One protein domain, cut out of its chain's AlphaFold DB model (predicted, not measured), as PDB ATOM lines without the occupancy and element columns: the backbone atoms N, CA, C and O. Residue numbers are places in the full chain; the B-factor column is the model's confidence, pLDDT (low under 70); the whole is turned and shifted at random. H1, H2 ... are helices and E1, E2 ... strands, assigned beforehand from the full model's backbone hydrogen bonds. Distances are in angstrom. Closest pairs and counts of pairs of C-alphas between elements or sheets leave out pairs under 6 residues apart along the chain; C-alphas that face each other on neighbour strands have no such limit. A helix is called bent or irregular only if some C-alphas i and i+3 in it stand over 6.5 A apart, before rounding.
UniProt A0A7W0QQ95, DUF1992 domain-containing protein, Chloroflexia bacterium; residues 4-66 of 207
ATOM      1  N   ARG A   4     -52.996 -65.605 -18.501       85.19
ATOM      2  CA  ARG A   4     -51.759 -65.449 -19.277       85.19
ATOM      3  C   ARG A   4     -50.989 -66.769 -19.301       85.19
ATOM      4  O   ARG A   4     -50.924 -67.475 -18.296       85.19
ATOM      5  N   HIS A   5     -50.386 -67.085 -20.441       85.19
ATOM      6  CA  HIS A   5     -49.437 -68.188 -20.579       85.19
ATOM      7  C   HIS A   5     -48.014 -67.631 -20.445       85.19
ATOM      8  O   HIS A   5     -47.658 -66.711 -21.179       85.19
ATOM      9  N   GLU A   6     -47.239 -68.125 -19.478       77.75
ATOM     10  CA  GLU A   6     -45.821 -67.752 -19.320       77.75
ATOM     11  C   GLU A   6     -44.925 -68.608 -20.225       77.75
ATOM     12  O   GLU A   6     -44.054 -68.068 -20.893       77.75
ATOM     13  N   ASP A   7     -45.222 -69.908 -20.315       81.06
ATOM     14  CA  ASP A   7     -44.589 -70.891 -21.203       81.06
ATOM     15  C   ASP A   7     -45.677 -71.821 -21.772       81.06
ATOM     16  O   ASP A   7     -46.815 -71.815 -21.281       81.06
ATOM     17  N   ASP A   8     -45.324 -72.703 -22.717       81.88
ATOM     18  CA  ASP A   8     -46.232 -73.690 -23.338       81.88
ATOM     19  C   ASP A   8     -47.069 -74.502 -22.323       81.88
ATOM     20  O   ASP A   8     -48.173 -74.955 -22.634       81.88
ATOM     21  N   TYR A   9     -46.588 -74.643 -21.081       80.56
ATOM     22  CA  TYR A   9     -47.214 -75.464 -20.038       80.56
ATOM     23  C   TYR A   9     -47.630 -74.704 -18.766       80.56
ATOM     24  O   TYR A   9     -48.247 -75.306 -17.886       80.56
ATOM     25  N   ARG A  10     -47.332 -73.403 -18.629       81.19
ATOM     26  CA  ARG A  10     -47.618 -72.636 -17.398       81.19
ATOM     27  C   ARG A  10     -48.658 -71.551 -17.636       81.19
ATOM     28  O   ARG A  10     -48.425 -70.598 -18.375       81.19
ATOM     29  N   ARG A  11     -49.806 -71.701 -16.971       83.75
ATOM     30  CA  ARG A  11     -50.909 -70.731 -16.968       83.75
ATOM     31  C   ARG A  11     -50.943 -69.984 -15.644       83.75
ATOM     32  O   ARG A  11     -50.877 -70.610 -14.589       83.75
ATOM     33  N   LYS A  12     -51.107 -68.667 -15.714       85.50
ATOM     34  CA  LYS A  12     -51.229 -67.782 -14.559       85.50
ATOM     35  C   LYS A  12     -52.514 -66.979 -14.675       85.50
ATOM     36  O   LYS A  12     -52.769 -66.338 -15.696       85.50
ATOM     37  N   GLU A  13     -53.341 -67.046 -13.640       87.31
ATOM     38  CA  GLU A  13     -54.523 -66.197 -13.544       87.31
ATOM     39  C   GLU A  13     -54.084 -64.762 -13.260       87.31
ATOM     40  O   GLU A  13     -53.315 -64.507 -12.333       87.31
ATOM     41  N   ILE A  14     -54.568 -63.828 -14.071       90.44
ATOM     42  CA  ILE A  14     -54.333 -62.394 -13.903       90.44
ATOM     43  C   ILE A  14     -55.655 -61.701 -13.575       90.44
ATOM     44  O   ILE A  14     -56.729 -62.139 -13.992       90.44
ATOM     45  N   ARG A  15     -55.586 -60.609 -12.808       88.19
ATOM     46  CA  ARG A  15     -56.780 -59.846 -12.406       88.19
ATOM     47  C   ARG A  15     -57.432 -59.166 -13.612       88.19
ATOM     48  O   ARG A  15     -58.623 -59.340 -13.858       88.19
ATOM     49  N   SER A  16     -56.632 -58.432 -14.383       91.69
ATOM     50  CA  SER A  16     -56.993 -57.799 -15.653       91.69
ATOM     51  C   SER A  16     -55.755 -57.692 -16.547       91.69
ATOM     52  O   SER A  16     -54.629 -57.794 -16.060       91.69
ATOM     53  N   TRP A  17     -55.962 -57.500 -17.851       89.44
ATOM     54  CA  TRP A  17     -54.861 -57.257 -18.786       89.44
ATOM     55  C   TRP A  17     -54.149 -55.936 -18.492       89.44
ATOM     56  O   TRP A  17     -52.926 -55.933 -18.447       89.44
ATOM     57  N   ASP A  18     -54.896 -54.867 -18.205       92.19
ATOM     58  CA  ASP A  18     -54.324 -53.548 -17.897       92.19
ATOM     59  C   ASP A  18     -53.401 -53.601 -16.671       92.19
ATOM     60  O   ASP A  18     -52.238 -53.222 -16.752       92.19
ATOM     61  N   SER A  19     -53.877 -54.188 -15.563       91.75
ATOM     62  CA  SER A  19     -53.093 -54.319 -14.325       91.75
ATOM     63  C   SER A  19     -51.822 -55.134 -14.541       91.75
ATOM     64  O   SER A  19     -50.802 -54.857 -13.920       91.75
ATOM     65  N   TRP A  20     -51.889 -56.157 -15.392       91.69
ATOM     66  CA  TRP A  20     -50.729 -56.977 -15.698       91.69
ATOM     67  C   TRP A  20     -49.707 -56.228 -16.569       91.69
ATOM     68  O   TRP A  20     -48.507 -56.362 -16.339       91.69
ATOM     69  N   VAL A  21     -50.163 -55.448 -17.554       93.44
ATOM     70  CA  VAL A  21     -49.282 -54.615 -18.387       93.44
ATOM     71  C   VAL A  21     -48.559 -53.582 -17.525       93.44
ATOM     72  O   VAL A  21     -47.344 -53.450 -17.651       93.44
ATOM     73  N   ASP A  22     -49.271 -52.914 -16.617       94.06
ATOM     74  CA  ASP A  22     -48.683 -51.931 -15.703       94.06
ATOM     75  C   ASP A  22     -47.613 -52.564 -14.799       94.06
ATOM     76  O   ASP A  22     -46.495 -52.054 -14.716       94.06
ATOM     77  N   GLU A  23     -47.917 -53.712 -14.176       93.31
ATOM     78  CA  GLU A  23     -46.948 -54.472 -13.370       93.31
ATOM     79  C   GLU A  23     -45.717 -54.875 -14.198       93.31
ATOM     80  O   GLU A  23     -44.584 -54.692 -13.758       93.31
ATOM     81  N   ALA A  24     -45.915 -55.359 -15.428       92.44
ATOM     82  CA  ALA A  24     -44.818 -55.764 -16.305       92.44
ATOM     83  C   ALA A  24     -43.919 -54.588 -16.728       92.44
ATOM     84  O   ALA A  24     -42.702 -54.757 -16.842       92.44
ATOM     85  N   ILE A  25     -44.495 -53.404 -16.963       92.88
ATOM     86  CA  ILE A  25     -43.737 -52.186 -17.278       92.88
ATOM     87  C   ILE A  25     -42.909 -51.749 -16.068       92.88
ATOM     88  O   ILE A  25     -41.732 -51.427 -16.234       92.88
ATOM     89  N   LEU A  26     -43.493 -51.767 -14.865       95.38
ATOM     90  CA  LEU A  26     -42.787 -51.424 -13.627       95.38
ATOM     91  C   LEU A  26     -41.616 -52.379 -13.366       95.38
ATOM     92  O   LEU A  26     -40.498 -51.918 -13.151       95.38
ATOM     93  N   GLU A  27     -41.828 -53.692 -13.482       94.88
ATOM     94  CA  GLU A  27     -40.752 -54.684 -13.340       94.88
ATOM     95  C   GLU A  27     -39.620 -54.461 -14.360       94.88
ATOM     96  O   GLU A  27     -38.442 -54.599 -14.031       94.88
ATOM     97  N   ALA A  28     -39.948 -54.108 -15.607       92.50
ATOM     98  CA  ALA A  28     -38.952 -53.794 -16.632       92.50
ATOM     99  C   ALA A  28     -38.178 -52.495 -16.329       92.50
ATOM    100  O   ALA A  28     -36.972 -52.427 -16.576       92.50
ATOM    101  N   GLN A  29     -38.838 -51.483 -15.752       90.94
ATOM    102  CA  GLN A  29     -38.178 -50.269 -15.256       90.94
ATOM    103  C   GLN A  29     -37.224 -50.578 -14.099       90.94
ATOM    104  O   GLN A  29     -36.087 -50.120 -14.126       90.94
ATOM    105  N   GLU A  30     -37.644 -51.387 -13.123       94.50
ATOM    106  CA  GLU A  30     -36.810 -51.779 -11.978       94.50
ATOM    107  C   GLU A  30     -35.560 -52.565 -12.392       94.50
ATOM    108  O   GLU A  30     -34.498 -52.408 -11.789       94.50
ATOM    109  N   ARG A  31     -35.659 -53.388 -13.446       94.81
ATOM    110  CA  ARG A  31     -34.509 -54.101 -14.027       94.81
ATOM    111  C   ARG A  31     -33.560 -53.206 -14.828       94.81
ATOM    112  O   ARG A  31     -32.480 -53.669 -15.191       94.81
ATOM    113  N   GLY A  32     -33.945 -51.964 -15.119       91.75
ATOM    114  CA  GLY A  32     -33.181 -51.073 -15.992       91.75
ATOM    115  C   GLY A  32     -33.257 -51.457 -17.473       91.75
ATOM    116  O   GLY A  32     -32.419 -51.020 -18.261       91.75
ATOM    117  N   ASP A  33     -34.262 -52.240 -17.898       91.12
ATOM    118  CA  ASP A  33     -34.406 -52.664 -19.304       91.12
ATOM    119  C   ASP A  33     -34.568 -51.460 -20.255       91.12
ATOM    120  O   ASP A  33     -34.283 -51.552 -21.452       91.12
ATOM    121  N   PHE A  34     -34.992 -50.309 -19.720       88.75
ATOM    122  CA  PHE A  34     -35.152 -49.058 -20.459       88.75
ATOM    123  C   PHE A  34     -33.922 -48.131 -20.420       88.75
ATOM    124  O   PHE A  34     -33.862 -47.178 -21.200       88.75
ATOM    125  N   ASP A  35     -32.917 -48.416 -19.585       88.12
ATOM    126  CA  ASP A  35     -31.782 -47.509 -19.351       88.12
ATOM    127  C   ASP A  35     -30.863 -47.368 -20.569       88.12
ATOM    128  O   ASP A  35     -30.260 -46.313 -20.789       88.12
ATOM    129  N   ASN A  36     -30.770 -48.422 -21.385       85.94
ATOM    130  CA  ASN A  36     -29.952 -48.464 -22.598       85.94
ATOM    131  C   ASN A  36     -30.769 -48.230 -23.881       85.94
ATOM    132  O   ASN A  36     -30.361 -48.637 -24.973       85.94
ATOM    133  N   LEU A  37     -31.944 -47.599 -23.777       85.62
ATOM    134  CA  LEU A  37     -32.706 -47.234 -24.963       85.62
ATOM    135  C   LEU A  37     -32.019 -46.107 -25.754       85.62
ATOM    136  O   LEU A  37     -31.442 -45.178 -25.172       85.62
ATOM    137  N   PRO A  38     -32.132 -46.119 -27.096       77.25
ATOM    138  CA  PRO A  38     -31.749 -44.980 -27.914       77.25
ATOM    139  C   PRO A  38     -32.433 -43.710 -27.401       77.25
ATOM    140  O   PRO A  38     -33.648 -43.674 -27.232       77.25
ATOM    141  N   HIS A  39     -31.645 -42.660 -27.172       74.50
ATOM    142  CA  HIS A  39     -32.123 -41.361 -26.684       74.50
ATOM    143  C   HIS A  39     -32.713 -41.359 -25.257       74.50
ATOM    144  O   HIS A  39     -33.354 -40.377 -24.887       74.50
ATOM    145  N   HIS A  40     -32.455 -42.384 -24.427       82.88
ATOM    146  CA  HIS A  40     -32.902 -42.405 -23.028       82.88
ATOM    147  C   HIS A  40     -32.469 -41.133 -22.273       82.88
ATOM    148  O   HIS A  40     -31.289 -40.767 -22.264       82.88
ATOM    149  N   GLY A  41     -33.447 -40.417 -21.707       82.19
ATOM    150  CA  GLY A  41     -33.247 -39.153 -20.987       82.19
ATOM    151  C   GLY A  41     -32.756 -37.968 -21.834       82.19
ATOM    152  O   GLY A  41     -32.466 -36.908 -21.280       82.19
ATOM    153  N   LYS A  42     -32.640 -38.114 -23.161       84.75
ATOM    154  CA  LYS A  42     -32.159 -37.065 -24.070       84.75
ATOM    155  C   LYS A  42     -33.328 -36.441 -24.840       84.75
ATOM    156  O   LYS A  42     -34.283 -37.145 -25.163       84.75
ATOM    157  N   PRO A  43     -33.256 -35.141 -25.188       84.19
ATOM    158  CA  PRO A  43     -34.228 -34.533 -26.091       84.19
ATOM    159  C   PRO A  43     -34.326 -35.314 -27.406       84.19
ATOM    160  O   PRO A  43     -33.308 -35.732 -27.964       84.19
ATOM    161  N   ILE A  44     -35.548 -35.497 -27.906       81.81
ATOM    162  CA  ILE A  44     -35.775 -36.117 -29.212       81.81
ATOM    163  C   ILE A  44     -35.252 -35.165 -30.289       81.81
ATOM    164  O   ILE A  44     -35.675 -34.012 -30.366       81.81
ATOM    165  N   THR A  45     -34.353 -35.656 -31.141       86.88
ATOM    166  CA  THR A  45     -33.901 -34.912 -32.317       86.88
ATOM    167  C   THR A  45     -35.037 -34.830 -33.326       86.88
ATOM    168  O   THR A  45     -35.394 -35.831 -33.946       86.88
ATOM    169  N   ILE A  46     -35.599 -33.636 -33.496       88.06
ATOM    170  CA  ILE A  46     -36.633 -33.368 -34.492       88.06
ATOM    171  C   ILE A  46     -35.962 -33.204 -35.856       88.06
ATOM    172  O   ILE A  46     -35.059 -32.387 -36.029       88.06
ATOM    173  N   VAL A  47     -36.400 -33.995 -36.833       84.19
ATOM    174  CA  VAL A  47     -35.988 -33.841 -38.226       84.19
ATOM    175  C   VAL A  47     -36.677 -32.606 -38.789       84.19
ATOM    176  O   VAL A  47     -37.902 -32.568 -38.899       84.19
ATOM    177  N   GLU A  48     -35.883 -31.610 -39.166       87.25
ATOM    178  CA  GLU A  48     -36.396 -30.412 -39.814       87.25
ATOM    179  C   GLU A  48     -36.604 -30.653 -41.307       87.25
ATOM    180  O   GLU A  48     -35.679 -31.008 -42.042       87.25
ATOM    181  N   THR A  49     -37.837 -30.460 -41.763       81.19
ATOM    182  CA  THR A  49     -38.196 -30.523 -43.176       81.19
ATOM    183  C   THR A  49     -38.465 -29.109 -43.699       81.19
ATOM    184  O   THR A  49     -39.267 -28.385 -43.107       81.19
ATOM    185  N   PRO A  50     -37.836 -28.692 -44.816       82.00
ATOM    186  CA  PRO A  50     -38.094 -27.376 -45.409       82.00
ATOM    187  C   PRO A  50     -39.533 -27.208 -45.911       82.00
ATOM    188  O   PRO A  50     -40.034 -26.093 -46.004       82.00
ATOM    189  N   PHE A  51     -40.183 -28.319 -46.262       76.62
ATOM    190  CA  PHE A  51     -41.466 -28.327 -46.964       76.62
ATOM    191  C   PHE A  51     -42.678 -28.386 -46.027       76.62
ATOM    192  O   PHE A  51     -43.753 -27.942 -46.418       76.62
ATOM    193  N   ALA A  52     -42.518 -28.904 -44.803       83.00
ATOM    194  CA  ALA A  52     -43.583 -28.964 -43.799       83.00
ATOM    195  C   ALA A  52     -43.046 -28.731 -42.370       83.00
ATOM    196  O   ALA A  52     -43.080 -29.649 -41.542       83.00
ATOM    197  N   PRO A  53     -42.538 -27.521 -42.048       87.50
ATOM    198  CA  PRO A  53     -41.921 -27.246 -40.747       87.50
ATOM    199  C   PRO A  53     -42.858 -27.482 -39.552       87.50
ATOM    200  O   PRO A  53     -42.438 -27.948 -38.495       87.50
ATOM    201  N   ASP A  54     -44.144 -27.205 -39.743       88.56
ATOM    202  CA  ASP A  54     -45.241 -27.436 -38.801       88.56
ATOM    203  C   ASP A  54     -45.473 -28.923 -38.488       88.56
ATOM    204  O   ASP A  54     -46.023 -29.255 -37.438       88.56
ATOM    205  N   MET A  55     -45.014 -29.829 -39.354       88.62
ATOM    206  CA  MET A  55     -45.172 -31.275 -39.196       88.62
ATOM    207  C   MET A  55     -43.905 -31.989 -38.713       88.62
ATOM    208  O   MET A  55     -43.946 -33.201 -38.500       88.62
ATOM    209  N   ASN A  56     -42.790 -31.283 -38.507       91.69
ATOM    210  CA  ASN A  56     -41.487 -31.886 -38.205       91.69
ATOM    211  C   ASN A  56     -41.530 -32.890 -37.042       91.69
ATOM    212  O   ASN A  56     -40.981 -33.987 -37.149       91.69
ATOM    213  N   ALA A  57     -42.228 -32.557 -35.952       90.88
ATOM    214  CA  ALA A  57     -42.377 -33.457 -34.810       90.88
ATOM    215  C   ALA A  57     -43.139 -34.740 -35.189       90.88
ATOM    216  O   ALA A  57     -42.641 -35.839 -34.956       90.88
ATOM    217  N   ALA A  58     -44.295 -34.612 -35.849       89.88
ATOM    218  CA  ALA A  58     -45.108 -35.755 -36.269       89.88
ATOM    219  C   ALA A  58     -44.376 -36.651 -37.285       89.88
ATOM    220  O   ALA A  58     -44.376 -37.874 -37.151       89.88
ATOM    221  N   LEU A  59     -43.700 -36.050 -38.270       91.06
ATOM    222  CA  LEU A  59     -42.894 -36.769 -39.260       91.06
ATOM    223  C   LEU A  59     -41.716 -37.502 -38.606       91.06
ATOM    224  O   LEU A  59     -41.412 -38.633 -38.983       91.06
ATOM    225  N   THR A  60     -41.084 -36.889 -37.604       90.62
ATOM    226  CA  THR A  60     -40.012 -37.522 -36.823       90.62
ATOM    227  C   THR A  60     -40.536 -38.728 -36.054       90.62
ATOM    228  O   THR A  60     -39.922 -39.790 -36.104       90.62
ATOM    229  N   THR A  61     -41.685 -38.604 -35.385       90.69
ATOM    230  CA  THR A  61     -42.310 -39.715 -34.657       90.69
ATOM    231  C   THR A  61     -42.633 -40.884 -35.585       90.69
ATOM    232  O   THR A  61     -42.266 -42.015 -35.280       90.69
ATOM    233  N   LEU A  62     -43.253 -40.617 -36.741       91.69
ATOM    234  CA  LEU A  62     -43.560 -41.651 -37.736       91.69
ATOM    235  C   LEU A  62     -42.292 -42.339 -38.246       91.69
ATOM    236  O   LEU A  62     -42.213 -43.567 -38.247       91.69
ATOM    237  N   LYS A  63     -41.267 -41.554 -38.594       89.44
ATOM    238  CA  LYS A  63     -39.980 -42.075 -39.060       89.44
ATOM    239  C   LYS A  63     -39.308 -42.960 -38.009       89.44
ATOM    240  O   LYS A  63     -38.820 -44.032 -38.353       89.44
ATOM    241  N   ASN A  64     -39.307 -42.539 -36.744       88.00
ATOM    242  CA  ASN A  64     -38.731 -43.314 -35.642       88.00
ATOM    243  C   ASN A  64     -39.491 -44.625 -35.398       88.00
ATOM    244  O   ASN A  64     -38.882 -45.614 -35.004       88.00
ATOM    245  N   ALA A  65     -40.797 -44.651 -35.677       90.25
ATOM    246  CA  ALA A  65     -41.621 -45.854 -35.618       90.25
ATOM    247  C   ALA A  65     -41.526 -46.734 -36.885       90.25
ATOM    248  O   ALA A  65     -42.135 -47.799 -36.928       90.25
ATOM    249  N   GLY A  66     -40.777 -46.315 -37.914       91.00
ATOM    250  CA  GLY A  66     -40.639 -47.048 -39.176       91.00
ATOM    251  C   GLY A  66     -41.811 -46.881 -40.148       91.00
ATOM    252  O   GLY A  66     -41.904 -47.637 -41.113       91.00
TER     253      GLY A  66
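Overview. This is residues 4 to 66 of the 207 residues of the protein "DUF1992 domain-containing protein" of Chloroflexia bacterium (UniProt A0A7W0QQ95). The model is an open arch: a small hairpin of two strands, E1 and E2, sits at one end, H1 forms one leg after it, and a long link with no named element, residues 31 to 52, spans across to H2, which folds back from the far end. H1 and H2 are apart, and the arch is hollow between them. The printed part has 63 residues, with two named strands and two named helices in the order E1, E2, H1, H2; the sheet order is E1 - E2, antiparallel, and the class is mixed, helices and strands. It is extended, with a radius of gyration of the C-alphas of 18.3 A and spans of 54 by 21 by 21 A.

Along the chain. Find C-alpha 4 at (-51.759, -65.449, -19.277), where E1, residues 4 to 7, begins. E2 follows as residues 10 to 13. Look next at C-alpha 17, at (-54.861, -57.257, -18.786); from there H1, residues 17 to 30, runs 20.1 A. H2, residues 53 to 64, measures 17.2 A and ends at C-alpha 64, (-38.731, -43.314, -35.642). H2 is irregular: C-alphas 54 and 57 are 7.8 A apart.

Arrangement. Start at the hairpin of E1 and E2, antiparallel at 160 degrees between directions. C-alphas 5 and 11 face each other at 4.7 A; N 12 and O 4 are within hydrogen-bond range at 2.8 A, and N 4 and O 12 at 2.9 A. E1 and H1 are apart, and H2 is apart from E1, E2 and H1. In H1 every O i to N i+4 pair is within hydrogen-bond range; in H2, 6 of 8 are.

Size, cuts and confidence. The C-alphas of Tyr 9 and Pro 50, the two farthest apart, are 55.1 A from each other. The printed part has no cut. The links E1 to E2 and E2 to H1 are tight, and H1 to H2, 22 residues, is long. Residues 35 to 43 of that link stand free. The mean pLDDT of the printed part is 87.6, and no printed residue is under 70.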